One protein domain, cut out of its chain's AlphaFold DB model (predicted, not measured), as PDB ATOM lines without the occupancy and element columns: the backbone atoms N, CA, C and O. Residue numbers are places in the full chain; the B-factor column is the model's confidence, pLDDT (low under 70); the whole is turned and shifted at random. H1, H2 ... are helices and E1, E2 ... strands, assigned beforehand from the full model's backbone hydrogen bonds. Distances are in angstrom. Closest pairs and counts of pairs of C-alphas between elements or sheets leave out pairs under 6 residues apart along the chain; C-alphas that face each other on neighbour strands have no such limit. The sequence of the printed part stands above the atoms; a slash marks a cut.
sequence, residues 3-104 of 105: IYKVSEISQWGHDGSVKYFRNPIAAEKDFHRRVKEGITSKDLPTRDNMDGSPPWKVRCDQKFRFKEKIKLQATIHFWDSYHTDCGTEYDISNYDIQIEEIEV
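This is residues 3 to 104 of the 105 residues of an uncharacterized protein of Paenibacillus selenitireducens (UniProt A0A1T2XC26). A twisted sheet of five strands has one long helix, H1, lying along one of its faces, and the long hairpin of E4 and E5 runs out beyond the rest as an arm. Residues 83 to 88, at the tip of that hairpin, stick out, while the four-residue H2 only grazes the sheet. The printed part has 102 residues, with two named helices and five named strands in the order E1, E2, H1, H2, E3, E4, E5; the class is mixed, helices and strands. The sheet runs E2, E1, E5, E4, E3, antiparallel throughout. The whole is only just compact, close to loose, with a radius of gyration of the C-alphas of 15.2 A, and elongated, spanning 51 by 29 by 24 A.

E5, residues 87 to 103, is an inner strand between E1, residues 3 to 10, and E4, residues 69 to 84. Its direction stands at 167 degrees to that of E1, with N 9 and O 96 2.7 A apart, within hydrogen-bond range. E4 and E5 form a hairpin at 161 degrees, with N 84 and O 87 at 2.8 A and N 71 and O 99 at 2.8 A. The edge strand E2, residues 15 to 21, forms a hairpin with E1, with N 16 and O 8 at 2.7 A. The other edge strand, E3, residues 56 to 63, forms a hairpin with E4 at 138 degrees, with N 59 and O 73 at 2.7 A. E3 bends by 67 degrees at residue 60 and E4 by 79 degrees at residue 72. E3, E4 and E5 make a meander, each strand the antiparallel neighbour of the one before. H1, residues 24 to 38, is on the sheet at a height of 8.2 A, giving two layers, a helix on one face of a sheet. It runs along the strands, at 5 degrees to E5 on the local plane, and lies over E5 and, only just, over E1, with 3 of its C-alphas. The closest C-alphas of H1 and E5 are those of Phe 31 and Ile 97, 7.0 A apart. H2, residues 47 to 50, only grazes the sheet, and H1 and H2 are apart. Every O i to N i+4 pair of H1 is within hydrogen-bond range; H2 is too short for such a pair.

E1 begins at C-alpha 3, (-48.907, 28.627, 22.721), and is 22.0 A long; E2 is 16.1 A, H1 21.0 A, H2 5.0 A and E3 20.0 A. E4 is 39.7 A long. E5 is 48.2 A, from C-alpha 87 at (-12.693, 48.481, 42.406) to C-alpha 103 at (-47.097, 22.617, 20.817).

The two C-alphas farthest apart, those of Cys 86 and Val 104, are 50.7 A apart. The printed part has no cut and no long link. Mean pLDDT of the printed part is 91.6; residues 63 to 68 are under 70.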
ATOM      1  N   ILE A   3     -49.135  27.499  21.813       95.44
ATOM      2  CA  ILE A   3     -48.907  28.627  22.721       95.44
ATOM      3  C   ILE A   3     -47.589  29.316  22.361       95.44
ATOM      4  O   ILE A   3     -46.682  28.697  21.810       95.44
ATOM      5  N   TYR A   4     -47.495  30.603  22.670       95.88
ATOM      6  CA  TYR A   4     -46.327  31.432  22.403       95.88
ATOM      7  C   TYR A   4     -45.735  31.896  23.728       95.88
ATOM      8  O   TYR A   4     -46.401  32.620  24.472       95.88
ATOM      9  N   LYS A   5     -44.510  31.474  24.034       96.25
ATOM     10  CA  LYS A   5     -43.760  31.928  25.207       96.25
ATOM     11  C   LYS A   5     -42.882  33.104  24.795       96.25
ATOM     12  O   LYS A   5     -42.126  32.994  23.838       96.25
ATOM     13  N   VAL A   6     -42.988  34.217  25.513       97.56
ATOM     14  CA  VAL A   6     -42.081  35.360  25.404       97.56
ATOM     15  C   VAL A   6     -41.228  35.400  26.665       97.56
ATOM     16  O   VAL A   6     -41.779  35.541  27.761       97.56
ATOM     17  N   SER A   7     -39.911  35.271  26.530       97.25
ATOM     18  CA  SER A   7     -38.977  35.333  27.661       97.25
ATOM     19  C   SER A   7     -37.763  36.198  27.357       97.25
ATOM     20  O   SER A   7     -37.416  36.417  26.197       97.25
ATOM     21  N   GLU A   8     -37.162  36.718  28.423       96.25
ATOM     22  CA  GLU A   8     -35.793  37.223  28.411       96.25
ATOM     23  C   GLU A   8     -34.863  36.080  28.811       96.25
ATOM     24  O   GLU A   8     -35.152  35.364  29.762       96.25
ATOM     25  N   ILE A   9     -33.762  35.894  28.103       94.94
ATOM     26  CA  ILE A   9     -32.744  34.891  28.384       94.94
ATOM     27  C   ILE A   9     -31.467  35.644  28.712       94.94
ATOM     28  O   ILE A   9     -30.927  36.363  27.873       94.94
ATOM     29  N   SER A  10     -30.991  35.501  29.944       92.25
ATOM     30  CA  SER A  10     -29.682  36.045  30.326       92.25
ATOM     31  C   SER A  10     -28.552  35.382  29.527       92.25
ATOM     32  O   SER A  10     -28.714  34.269  29.029       92.25
ATOM     33  N   GLN A  11     -27.366  35.998  29.499       86.50
ATOM     34  CA  GLN A  11     -26.147  35.390  28.937       86.50
ATOM     35  C   GLN A  11     -25.830  33.978  29.480       86.50
ATOM     36  O   GLN A  11     -25.137  33.200  28.830       86.50
ATOM     37  N   TRP A  12     -26.363  33.629  30.656       88.44
ATOM     38  CA  TRP A  12     -26.203  32.325  31.306       88.44
ATOM     39  C   TRP A  12     -27.292  31.304  30.938       88.44
ATOM     40  O   TRP A  12     -27.277  30.180  31.432       88.44
ATOM     41  N   GLY A  13     -28.255  31.676  30.091       86.44
ATOM     42  CA  GLY A  13     -29.351  30.804  29.666       86.44
ATOM     43  C   GLY A  13     -30.541  30.754  30.628       86.44
ATOM     44  O   GLY A  13     -31.446  29.947  30.431       86.44
ATOM     45  N   HIS A  14     -30.573  31.593  31.668       89.62
ATOM     46  CA  HIS A  14     -31.713  31.648  32.586       89.62
ATOM     47  C   HIS A  14     -32.871  32.460  32.007       89.62
ATOM     48  O   HIS A  14     -32.672  33.610  31.608       89.62
ATOM     49  N   ASP A  15     -34.067  31.863  32.038       88.75
ATOM     50  CA  ASP A  15     -35.338  32.509  31.718       88.75
ATOM     51  C   ASP A  15     -35.701  33.573  32.769       88.75
ATOM     52  O   ASP A  15     -35.817  33.296  33.964       88.75
ATOM     53  N   GLY A  16     -35.965  34.781  32.293       90.06
ATOM     54  CA  GLY A  16     -36.520  35.909  33.022       90.06
ATOM     55  C   GLY A  16     -37.796  36.420  32.355       90.06
ATOM     56  O   GLY A  16     -38.067  36.175  31.175       90.06
ATOM     57  N   SER A  17     -38.611  37.138  33.132       93.44
ATOM     58  CA  SER A  17     -39.767  37.893  32.624       93.44
ATOM     59  C   SER A  17     -40.735  37.069  31.745       93.44
ATOM     60  O   SER A  17     -41.316  37.584  30.786       93.44
ATOM     61  N   VAL A  18     -40.908  35.776  32.031       97.00
ATOM     62  CA  VAL A  18     -41.642  34.843  31.161       97.00
ATOM     63  C   VAL A  18     -43.132  35.191  31.085       97.00
ATOM     64  O   VAL A  18     -43.793  35.393  32.105       97.00
ATOM     65  N   LYS A  19     -43.690  35.224  29.869       97.81
ATOM     66  CA  LYS A  19     -45.134  35.356  29.617       97.81
ATOM     67  C   LYS A  19     -45.595  34.406  28.520       97.81
ATOM     68  O   LYS A  19     -44.887  34.195  27.543       97.81
ATOM     69  N   TYR A  20     -46.814  33.889  28.651       97.31
ATOM     70  CA  TYR A  20     -47.421  32.983  27.677       97.31
ATOM     71  C   TYR A  20     -48.641  33.621  27.018       97.31
ATOM     72  O   TYR A  20     -49.461  34.259  27.678       97.31
ATOM     73  N   PHE A  21     -48.793  33.397  25.716       97.56
ATOM     74  CA  PHE A  21     -49.880  33.933  24.908       97.56
ATOM     75  C   PHE A  21     -50.503  32.833  24.054       97.56
ATOM     76  O   PHE A  21     -49.810  31.985  23.498       97.56
ATOM     77  N   ARG A  22     -51.827  32.875  23.887       96.00
ATOM     78  CA  ARG A  22     -52.532  32.046  22.892       96.00
ATOM     79  C   ARG A  22     -52.567  32.697  21.507       96.00
ATOM     80  O   ARG A  22     -52.694  32.007  20.505       96.00
ATOM     81  N   ASN A  23     -52.478  34.027  21.452       96.56
ATOM     82  CA  ASN A  23     -52.531  34.802  20.215       96.56
ATOM     83  C   ASN A  23     -51.107  35.211  19.787       96.56
ATOM     84  O   ASN A  23     -50.451  35.920  20.557       96.56
ATOM     85  N   PRO A  24     -50.646  34.847  18.573       95.31
ATOM     86  CA  PRO A  24     -49.314  35.216  18.088       95.31
ATOM     87  C   PRO A  24     -49.106  36.732  18.001       95.31
ATOM     88  O   PRO A  24     -48.047  37.226  18.366       95.31
ATOM     89  N   ILE A  25     -50.134  37.495  17.615       96.75
ATOM     90  CA  ILE A  25     -50.052  38.959  17.494       96.75
ATOM     91  C   ILE A  25     -49.831  39.602  18.869       96.75
ATOM     92  O   ILE A  25     -49.130  40.604  18.991       96.75
ATOM     93  N   ALA A  26     -50.430  39.040  19.923       98.00
ATOM     94  CA  ALA A  26     -50.220  39.533  21.282       98.00
ATOM     95  C   ALA A  26     -48.786  39.256  21.765       98.00
ATOM     96  O   ALA A  26     -48.182  40.134  22.379       98.00
ATOM     97  N   ALA A  27     -48.235  38.084  21.431       97.81
ATOM     98  CA  ALA A  27     -46.845  37.742  21.726       97.81
ATOM     99  C   ALA A  27     -45.862  38.669  20.995       97.81
ATOM    100  O   ALA A  27     -44.957  39.212  21.619       97.81
ATOM    101  N   GLU A  28     -46.076  38.920  19.700       97.44
ATOM    102  CA  GLU A  28     -45.246  39.839  18.908       97.44
ATOM    103  C   GLU A  28     -45.311  41.278  19.435       97.44
ATOM    104  O   GLU A  28     -44.288  41.959  19.518       97.44
ATOM    105  N   LYS A  29     -46.489  41.747  19.865       98.31
ATOM    106  CA  LYS A  29     -46.621  43.061  20.514       98.31
ATOM    107  C   LYS A  29     -45.819  43.148  21.813       98.31
ATOM    108  O   LYS A  29     -45.154  44.158  22.032       98.31
ATOM    109  N   ASP A  30     -45.875  42.122  22.665       98.38
ATOM    110  CA  ASP A  30     -45.085  42.093  23.904       98.38
ATOM    111  C   ASP A  30     -43.581  42.027  23.609       98.38
ATOM    112  O   ASP A  30     -42.813  42.772  24.214       98.38
ATOM    113  N   PHE A  31     -43.173  41.224  22.625       98.12
ATOM    114  CA  PHE A  31     -41.797  41.160  22.136       98.12
ATOM    115  C   PHE A  31     -41.292  42.535  21.685       98.12
ATOM    116  O   PHE A  31     -40.304  43.032  22.218       98.12
ATOM    117  N   HIS A  32     -41.993  43.202  20.765       97.88
ATOM    118  CA  HIS A  32     -41.574  44.514  20.265       97.88
ATOM    119  C   HIS A  32     -41.566  45.589  21.353       97.88
ATOM    120  O   HIS A  32     -40.712  46.474  21.322       97.88
ATOM    121  N   ARG A  33     -42.481  45.510  22.329       98.12
ATOM    122  CA  ARG A  33     -42.475  46.397  23.498       98.12
ATOM    123  C   ARG A  33     -41.186  46.227  24.309       98.12
ATOM    124  O   ARG A  33     -40.522  47.225  24.561       98.12
ATOM    125  N   ARG A  34     -40.807  44.992  24.655       97.62
ATOM    126  CA  ARG A  34     -39.573  44.707  25.411       97.62
ATOM    127  C   ARG A  34     -38.319  45.081  24.632       97.62
ATOM    128  O   ARG A  34     -37.407  45.676  25.189       97.62
ATOM    129  N   VAL A  35     -38.295  44.802  23.326       97.19
ATOM    130  CA  VAL A  35     -37.184  45.222  22.460       97.19
ATOM    131  C   VAL A  35     -37.042  46.735  22.484       97.19
ATOM    132  O   VAL A  35     -35.941  47.238  22.669       97.19
ATOM    133  N   LYS A  36     -38.154  47.468  22.350       97.31
ATOM    134  CA  LYS A  36     -38.149  48.929  22.429       97.31
ATOM    135  C   LYS A  36     -37.605  49.419  23.773       97.31
ATOM    136  O   LYS A  36     -36.810  50.351  23.783       97.31
ATOM    137  N   GLU A  37     -38.016  48.805  24.879       95.94
ATOM    138  CA  GLU A  37     -37.515  49.130  26.221       95.94
ATOM    139  C   GLU A  37     -36.002  48.900  26.322       95.94
ATOM    140  O   GLU A  37     -35.283  49.800  26.745       95.94
ATOM    141  N   GLY A  38     -35.499  47.766  25.830       94.88
ATOM    142  CA  GLY A  38     -34.067  47.463  25.842       94.88
ATOM    143  C   GLY A  38     -33.231  48.421  24.988       94.88
ATOM    144  O   GLY A  38     -32.241  48.965  25.468       94.88
ATOM    145  N   ILE A  39     -33.657  48.720  23.754       95.56
ATOM    146  CA  ILE A  39     -32.925  49.635  22.848       95.56
ATOM    147  C   ILE A  39     -33.108  51.124  23.184       95.56
ATOM    148  O   ILE A  39     -32.561  51.982  22.494       95.56
ATOM    149  N   THR A  40     -33.921  51.452  24.188       93.81
ATOM    150  CA  THR A  40     -34.042  52.818  24.728       93.81
ATOM    151  C   THR A  40     -33.526  52.915  26.162       93.81
ATOM    152  O   THR A  40     -33.666  53.966  26.790       93.81
ATOM    153  N   SER A  41     -32.906  51.842  26.672       91.88
ATOM    154  CA  SER A  41     -32.258  51.835  27.978       91.88
ATOM    155  C   SER A  41     -31.106  52.840  28.024       91.88
ATOM    156  O   SER A  41     -30.408  53.062  27.035       91.88
ATOM    157  N   LYS A  42     -30.885  53.422  29.207       90.69
ATOM    158  CA  LYS A  42     -29.730  54.292  29.474       90.69
ATOM    159  C   LYS A  42     -28.408  53.527  29.438       90.69
ATOM    160  O   LYS A  42     -27.383  54.133  29.156       90.69
ATOM    161  N   ASP A  43     -28.465  52.220  29.672       93.69
ATOM    162  CA  ASP A  43     -27.294  51.345  29.719       93.69
ATOM    163  C   ASP A  43     -26.949  50.764  28.340       93.69
ATOM    164  O   ASP A  43     -26.070  49.918  28.225       93.69
ATOM    165  N   LEU A  44     -27.632  51.196  27.272       95.06
ATOM    166  CA  LEU A  44     -27.349  50.740  25.916       95.06
ATOM    167  C   LEU A  44     -25.987  51.289  25.439       95.06
ATOM    168  O   LEU A  44     -25.811  52.512  25.391       95.06
ATOM    169  N   PRO A  45     -25.035  50.432  25.023       94.69
ATOM    170  CA  PRO A  45     -23.764  50.883  24.482       94.69
ATOM    171  C   PRO A  45     -23.959  51.685  23.197       94.69
ATOM    172  O   PRO A  45     -24.912  51.483  22.441       94.69
ATOM    173  N   THR A  46     -23.029  52.587  22.910       94.44
ATOM    174  CA  THR A  46     -23.022  53.279  21.619       94.44
ATOM    175  C   THR A  46     -22.510  52.349  20.520       94.44
ATOM    176  O   THR A  46     -21.893  51.317  20.784       94.44
ATOM    177  N   ARG A  47     -22.723  52.725  19.255       95.19
ATOM    178  CA  ARG A  47     -22.169  51.970  18.119       95.19
ATOM    179  C   ARG A  47     -20.644  51.943  18.125       95.19
ATOM    180  O   ARG A  47     -20.061  50.950  17.705       95.19
ATOM    181  N   ASP A  48     -20.010  53.002  18.620       95.25
ATOM    182  CA  ASP A  48     -18.551  53.093  18.712       95.25
ATOM    183  C   ASP A  48     -17.995  52.103  19.743       95.25
ATOM    184  O   ASP A  48     -16.884  51.612  19.585       95.25
ATOM    185  N   ASN A  49     -18.793  51.725  20.748       93.44
ATOM    186  CA  ASN A  49     -18.440  50.652  21.679       93.44
ATOM    187  C   ASN A  49     -18.552  49.246  21.058       93.44
ATOM    188  O   ASN A  49     -18.133  48.280  21.683       93.44
ATOM    189  N   MET A  50     -19.125  49.128  19.856       93.06
ATOM    190  CA  MET A  50     -19.448  47.870  19.170       93.06
ATOM    191  C   MET A  50     -18.822  47.807  17.763       93.06
ATOM    192  O   MET A  50     -19.422  47.251  16.837       93.06
ATOM    193  N   ASP A  51     -17.669  48.450  17.558       92.56
ATOM    194  CA  ASP A  51     -16.957  48.509  16.269       92.56
ATOM    195  C   ASP A  51     -17.840  48.989  15.094       92.56
ATOM    196  O   ASP A  51     -17.779  48.489  13.968       92.56
ATOM    197  N   GLY A  52     -18.731  49.948  15.363       92.31
ATOM    198  CA  GLY A  52     -19.662  50.528  14.389       92.31
ATOM    199  C   GLY A  52     -20.964  49.740  14.190       92.31
ATOM    200  O   GLY A  52     -21.877  50.220  13.496       92.31
ATOM    201  N   SER A  53     -21.107  48.570  14.816       92.00
ATOM    202  CA  SER A  53     -22.331  47.764  14.771       92.00
ATOM    203  C   SER A  53     -23.414  48.312  15.709       92.00
ATOM    204  O   SER A  53     -23.110  48.972  16.702       92.00
ATOM    205  N   PRO A  54     -24.709  48.084  15.424       94.88
ATOM    206  CA  PRO A  54     -25.763  48.407  16.380       94.88
ATOM    207  C   PRO A  54     -25.622  47.539  17.645       94.88
ATOM    208  O   PRO A  54     -25.357  46.344  17.514       94.88
ATOM    209  N   PRO A  55     -25.889  48.078  18.849       95.50
ATOM    210  CA  PRO A  55     -25.846  47.343  20.123       95.50
ATOM    211  C   PRO A  55     -27.049  46.393  20.310       95.50
ATOM    212  O   PRO A  55     -27.412  46.027  21.424       95.50
ATOM    213  N   TRP A  56     -27.719  46.018  19.223       96.44
ATOM    214  CA  TRP A  56     -28.847  45.097  19.224       96.44
ATOM    215  C   TRP A  56     -29.017  44.457  17.847       96.44
ATOM    216  O   TRP A  56     -28.634  45.024  16.820       96.44
ATOM    217  N   LYS A  57     -29.628  43.272  17.802       95.81
ATOM    218  CA  LYS A  57     -29.925  42.568  16.549       95.81
ATOM    219  C   LYS A  57     -31.164  41.699  16.687       95.81
ATOM    220  O   LYS A  57     -31.233  40.872  17.586       95.81
ATOM    221  N   VAL A  58     -32.094  41.827  15.742       95.00
ATOM    222  CA  VAL A  58     -33.269  40.948  15.637       95.00
ATOM    223  C   VAL A  58     -33.015  39.855  14.598       95.00
ATOM    224  O   VAL A  58     -32.464  40.115  13.528       95.00
ATOM    225  N   ARG A  59     -33.403  38.622  14.920       93.25
ATOM    226  CA  ARG A  59     -33.320  37.428  14.077       93.25
ATOM    227  C   ARG A  59     -34.694  36.764  14.020       93.25
ATOM    228  O   ARG A  59     -35.408  36.732  15.020       93.25
ATOM    229  N   CYS A  60     -35.035  36.214  12.861       89.38
ATOM    230  CA  CYS A  60     -36.300  35.518  12.630       89.38
ATOM    231  C   CYS A  60     -36.055  34.030  12.363       89.38
ATOM    232  O   CYS A  60     -34.995  33.665  11.848       89.38
ATOM    233  N   ASP A  61     -37.050  33.203  12.688       80.62
ATOM    234  CA  ASP A  61     -37.143  31.778  12.342       80.62
ATOM    235  C   ASP A  61     -35.865  30.971  12.642       80.62
ATOM    236  O   ASP A  61     -35.338  30.233  11.803       80.62
ATOM    237  N   GLN A  62     -35.362  31.098  13.872       74.75
ATOM    238  CA  GLN A  62     -34.218  30.325  14.348       74.75
ATOM    239  C   GLN A  62     -34.679  28.899  14.693       74.75
ATOM    240  O   GLN A  62     -35.558  28.689  15.532       74.75
ATOM    241  N   LYS A  63     -34.074  27.893  14.050       65.62
ATOM    242  CA  LYS A  63     -34.219  26.486  14.448       65.62
ATOM    243  C   LYS A  63     -33.056  26.116  15.358       65.62
ATOM    244  O   LYS A  63     -31.930  25.982  14.878       65.62
ATOM    245  N   PHE A  64     -33.321  25.929  16.646       62.09
ATOM    246  CA  PHE A  64     -32.350  25.299  17.534       62.09
ATOM    247  C   PHE A  64     -32.386  23.774  17.355       62.09
ATOM    248  O   PHE A  64     -33.320  23.212  16.788       62.09
ATOM    249  N   ARG A  65     -31.317  23.088  17.778       49.38
ATOM    250  CA  ARG A  65     -31.144  21.630  17.595       49.38
ATOM    251  C   ARG A  65     -32.169  20.777  18.364       49.38
ATOM    252  O   ARG A  65     -32.212  19.568  18.155       49.38
ATOM    253  N   PHE A  66     -33.000  21.391  19.202       52.06
ATOM    254  CA  PHE A  66     -34.091  20.758  19.937       52.06
ATOM    255  C   PHE A  66     -35.425  21.346  19.471       52.06
ATOM    256  O   PHE A  66     -35.441  22.423  18.891       52.06
ATOM    257  N   LYS A  67     -36.527  20.614  19.674       54.06
ATOM    258  CA  LYS A  67     -37.882  20.809  19.105       54.06
ATOM    259  C   LYS A  67     -38.529  22.204  19.272       54.06
ATOM    260  O   LYS A  67     -39.668  22.389  18.857       54.06
ATOM    261  N   GLU A  68     -37.832  23.163  19.855       65.44
ATOM    262  CA  GLU A  68     -38.270  24.528  20.096       65.44
ATOM    263  C   GLU A  68     -38.107  25.367  18.825       65.44
ATOM    264  O   GLU A  68     -37.022  25.501  18.248       65.44
ATOM    265  N   LYS A  69     -39.221  25.932  18.358       83.94
ATOM    266  CA  LYS A  69     -39.224  26.834  17.211       83.94
ATOM    267  C   LYS A  69     -39.211  28.272  17.717       83.94
ATOM    268  O   LYS A  69     -40.254  28.805  18.098       83.94
ATOM    269  N   ILE A  70     -38.044  28.908  17.670       88.25
ATOM    270  CA  ILE A  70     -37.908  30.332  17.974       88.25
ATOM    271  C   ILE A  70     -38.355  31.136  16.753       88.25
ATOM    272  O   ILE A  70     -37.720  31.124  15.698       88.25
ATOM    273  N   LYS A  71     -39.480  31.837  16.891       91.56
ATOM    274  CA  LYS A  71     -40.033  32.694  15.838       91.56
ATOM    275  C   LYS A  71     -39.252  33.989  15.679       91.56
ATOM    276  O   LYS A  71     -38.923  34.373  14.560       91.56
ATOM    277  N   LEU A  72     -38.974  34.653  16.794       94.56
ATOM    278  CA  LEU A  72     -38.234  35.907  16.848       94.56
ATOM    279  C   LEU A  72     -37.261  35.855  18.018       94.56
ATOM    280  O   LEU A  72     -37.609  35.344  19.078       94.56
ATOM    281  N   GLN A  73     -36.075  36.414  17.821       95.50
ATOM    282  CA  GLN A  73     -35.065  36.608  18.855       95.50
ATOM    283  C   GLN A  73     -34.454  37.994  18.678       95.50
ATOM    284  O   GLN A  73     -34.103  38.374  17.563       95.50
ATOM    285  N   ALA A  74     -34.324  38.753  19.754       96.62
ATOM    286  CA  ALA A  74     -33.617  40.019  19.774       96.62
ATOM    287  C   ALA A  74     -32.505  39.949  20.809       96.62
ATOM    288  O   ALA A  74     -32.800  39.833  21.991       96.62
ATOM    289  N   THR A  75     -31.258  40.059  20.367       96.88
ATOM    290  CA  THR A  75     -30.109  40.231  21.260       96.88
ATOM    291  C   THR A  75     -29.943  41.713  21.542       96.88
ATOM    292  O   THR A  75     -29.928  42.509  20.597       96.88
ATOM    293  N   ILE A  76     -29.827  42.086  22.815       97.06
ATOM    294  CA  ILE A  76     -29.644  43.468  23.263       97.06
ATOM    295  C   ILE A  76     -28.419  43.519  24.168       97.06
ATOM    296  O   ILE A  76     -28.331  42.773  25.140       97.06
ATOM    297  N   HIS A  77     -27.479  44.399  23.832       96.56
ATOM    298  CA  HIS A  77     -26.286  44.646  24.630       96.56
ATOM    299  C   HIS A  77     -26.552  45.718  25.688       96.56
ATOM    300  O   HIS A  77     -27.334  46.639  25.457       96.56
ATOM    301  N   PHE A  78     -25.892  45.617  26.836       95.44
ATOM    302  CA  PHE A  78     -25.987  46.598  27.914       95.44
ATOM    303  C   PHE A  78     -24.654  46.714  28.656       95.44
ATOM    304  O   PHE A  78     -23.897  45.745  28.726       95.44
ATOM    305  N   TRP A  79     -24.368  47.897  29.192       95.31
ATOM    306  CA  TRP A  79     -23.283  48.103  30.142       95.31
ATOM    307  C   TRP A  79     -23.641  47.447  31.470       95.31
ATOM    308  O   TRP A  79     -24.647  47.796  32.085       95.31
ATOM    309  N   ASP A  80     -22.805  46.515  31.903       93.12
ATOM    310  CA  ASP A  80     -22.864  45.912  33.225       93.12
ATOM    311  C   ASP A  80     -21.670  46.389  34.057       93.12
ATOM    312  O   ASP A  80     -20.620  46.765  33.523       93.12
ATOM    313  N   SER A  81     -21.838  46.394  35.374       91.69
ATOM    314  CA  SER A  81     -20.774  46.756  36.299       91.69
ATOM    315  C   SER A  81     -20.750  45.824  37.494       91.69
ATOM    316  O   SER A  81     -21.780  45.580  38.127       91.69
ATOM    317  N   TYR A  82     -19.557  45.373  37.858       87.12
ATOM    318  CA  TYR A  82     -19.351  44.455  38.968       87.12
ATOM    319  C   TYR A  82     -18.406  45.105  39.973       87.12
ATOM    320  O   TYR A  82     -17.351  45.622  39.606       87.12
ATOM    321  N   HIS A  83     -18.799  45.116  41.246       91.81
ATOM    322  CA  HIS A  83     -17.952  45.626  42.322       91.81
ATOM    323  C   HIS A  83     -17.134  44.486  42.919       91.81
ATOM    324  O   HIS A  83     -17.687  43.471  43.347       91.81
ATOM    325  N   THR A  84     -15.826  44.684  42.968       88.19
ATOM    326  CA  THR A  84     -14.846  43.778  43.559       88.19
ATOM    327  C   THR A  84     -14.168  44.458  44.749       88.19
ATOM    328  O   THR A  84     -14.403  45.628  45.058       88.19
ATOM    329  N   ASP A  85     -13.316  43.719  45.451       90.25
ATOM    330  CA  ASP A  85     -12.477  44.242  46.529       90.25
ATOM    331  C   ASP A  85     -11.407  45.240  46.044       90.25
ATOM    332  O   ASP A  85     -10.886  46.016  46.846       90.25
ATOM    333  N   CYS A  86     -11.106  45.263  44.740       90.38
ATOM    334  CA  CYS A  86     -10.119  46.149  44.124       90.38
ATOM    335  C   CYS A  86     -10.712  47.298  43.284       90.38
ATOM    336  O   CYS A  86      -9.949  48.142  42.809       90.38
ATOM    337  N   GLY A  87     -12.038  47.385  43.125       92.12
ATOM    338  CA  GLY A  87     -12.693  48.481  42.406       92.12
ATOM    339  C   GLY A  87     -14.010  48.088  41.741       92.12
ATOM    340  O   GLY A  87     -14.681  47.147  42.157       92.12
ATOM    341  N   THR A  88     -14.393  48.832  40.704       93.81
ATOM    342  CA  THR A  88     -15.553  48.520  39.860       93.81
ATOM    343  C   THR A  88     -15.067  48.230  38.451       93.81
ATOM    344  O   THR A  88     -14.399  49.067  37.841       93.81
ATOM    345  N   GLU A  89     -15.413  47.058  37.935       91.81
ATOM    346  CA  GLU A  89     -15.166  46.679  36.547       91.81
ATOM    347  C   GLU A  89     -16.426  46.917  35.717       91.81
ATOM    348  O   GLU A  89     -17.540  46.727  36.209       91.81
ATOM    349  N   TYR A  90     -16.243  47.338  34.467       91.44
ATOM    350  CA  TYR A  90     -17.325  47.605  33.521       91.44
ATOM    351  C   TYR A  90     -17.115  46.760  32.272       91.44
ATOM    352  O   TYR A  90     -16.023  46.771  31.704       91.44
ATOM    353  N   ASP A  91     -18.162  46.069  31.834       93.62
ATOM    354  CA  ASP A  91     -18.138  45.261  30.616       93.62
ATOM    355  C   ASP A  91     -19.477  45.351  29.876       93.62
ATOM    356  O   ASP A  91     -20.497  45.758  30.438       93.62
ATOM    357  N   ILE A  92     -19.481  44.985  28.598       94.06
ATOM    358  CA  ILE A  92     -20.691  44.913  27.788       94.06
ATOM    359  C   ILE A  92     -21.214  43.484  27.827       94.06
ATOM    360  O   ILE A  92     -20.671  42.577  27.197       94.06
ATOM    361  N   SER A  93     -22.337  43.299  28.510       94.44
ATOM    362  CA  SER A  93     -23.069  42.039  28.505       94.44
ATOM    363  C   SER A  93     -24.215  42.072  27.487       94.44
ATOM    364  O   SER A  93     -24.400  43.035  26.734       94.44
ATOM    365  N   ASN A  94     -24.964  40.976  27.402       94.88
ATOM    366  CA  ASN A  94     -26.148  40.864  26.569       94.88
ATOM    367  C   ASN A  94     -27.208  39.956  27.199       94.88
ATOM    368  O   ASN A  94     -26.932  39.109  28.050       94.88
ATOM    369  N   TYR A  95     -28.440  40.151  26.750       95.62
ATOM    370  CA  TYR A  95     -29.541  39.224  26.954       95.62
ATOM    371  C   TYR A  95     -30.333  39.106  25.656       95.62
ATOM    372  O   TYR A  95     -30.308  39.997  24.799       95.62
ATOM    373  N   ASP A  96     -31.059  38.004  25.525       96.38
ATOM    374  CA  ASP A  96     -31.965  37.779  24.414       96.38
ATOM    375  C   ASP A  96     -33.412  37.958  24.862       96.38
ATOM    376  O   ASP A  96     -33.795  37.525  25.937       96.38
ATOM    377  N   ILE A  97     -34.253  38.547  24.024       97.19
ATOM    378  CA  ILE A  97     -35.711  38.439  24.130       97.19
ATOM    379  C   ILE A  97     -36.141  37.480  23.033       97.19
ATOM    380  O   ILE A  97     -35.741  37.668  21.886       97.19
ATOM    381  N   GLN A  98     -36.968  36.482  23.331       96.06
ATOM    382  CA  GLN A  98     -37.378  35.495  22.332       96.06
ATOM    383  C   GLN A  98     -38.870  35.184  22.358       96.06
ATOM    384  O   GLN A  98     -39.510  35.282  23.402       96.06
ATOM    385  N   ILE A  99     -39.409  34.795  21.201       96.12
ATOM    386  CA  ILE A  99     -40.726  34.167  21.060       96.12
ATOM    387  C   ILE A  99     -40.527  32.706  20.673       96.12
ATOM    388  O   ILE A  99     -40.099  32.413  19.555       96.12
ATOM    389  N   GLU A 100     -40.909  31.801  21.559       94.06
ATOM    390  CA  GLU A 100     -40.902  30.359  21.341       94.06
ATOM    391  C   GLU A 100     -42.325  29.864  21.036       94.06
ATOM    392  O   GLU A 100     -43.278  30.183  21.754       94.06
ATOM    393  N   GLU A 101     -42.490  29.107  19.949       92.56
ATOM    394  CA  GLU A 101     -43.738  28.410  19.617       92.56
ATOM    395  C   GLU A 101     -43.716  27.000  20.221       92.56
ATOM    396  O   GLU A 101     -42.885  26.176  19.842       92.56
ATOM    397  N   ILE A 102     -44.656  26.728  21.130       92.00
ATOM    398  CA  ILE A 102     -44.776  25.460  21.856       92.00
ATOM    399  C   ILE A 102     -46.073  24.768  21.432       92.00
ATOM    400  O   ILE A 102     -47.157  25.365  21.437       92.00
ATOM    401  N   GLU A 103     -45.960  23.492  21.079       89.75
ATOM    402  CA  GLU A 103     -47.097  22.617  20.817       89.75
ATOM    403  C   GLU A 103     -47.513  21.909  22.112       89.75
ATOM    404  O   GLU A 103     -46.692  21.314  22.802       89.75
ATOM    405  N   VAL A 104     -48.793  22.028  22.463       86.31
ATOM    406  CA  VAL A 104     -49.406  21.454  23.666       86.31
ATOM    407  C   VAL A 104     -50.465  20.456  23.218       86.31
ATOM    408  O   VAL A 104     -51.359  20.845  22.461       86.31
TER     409      VAL A 104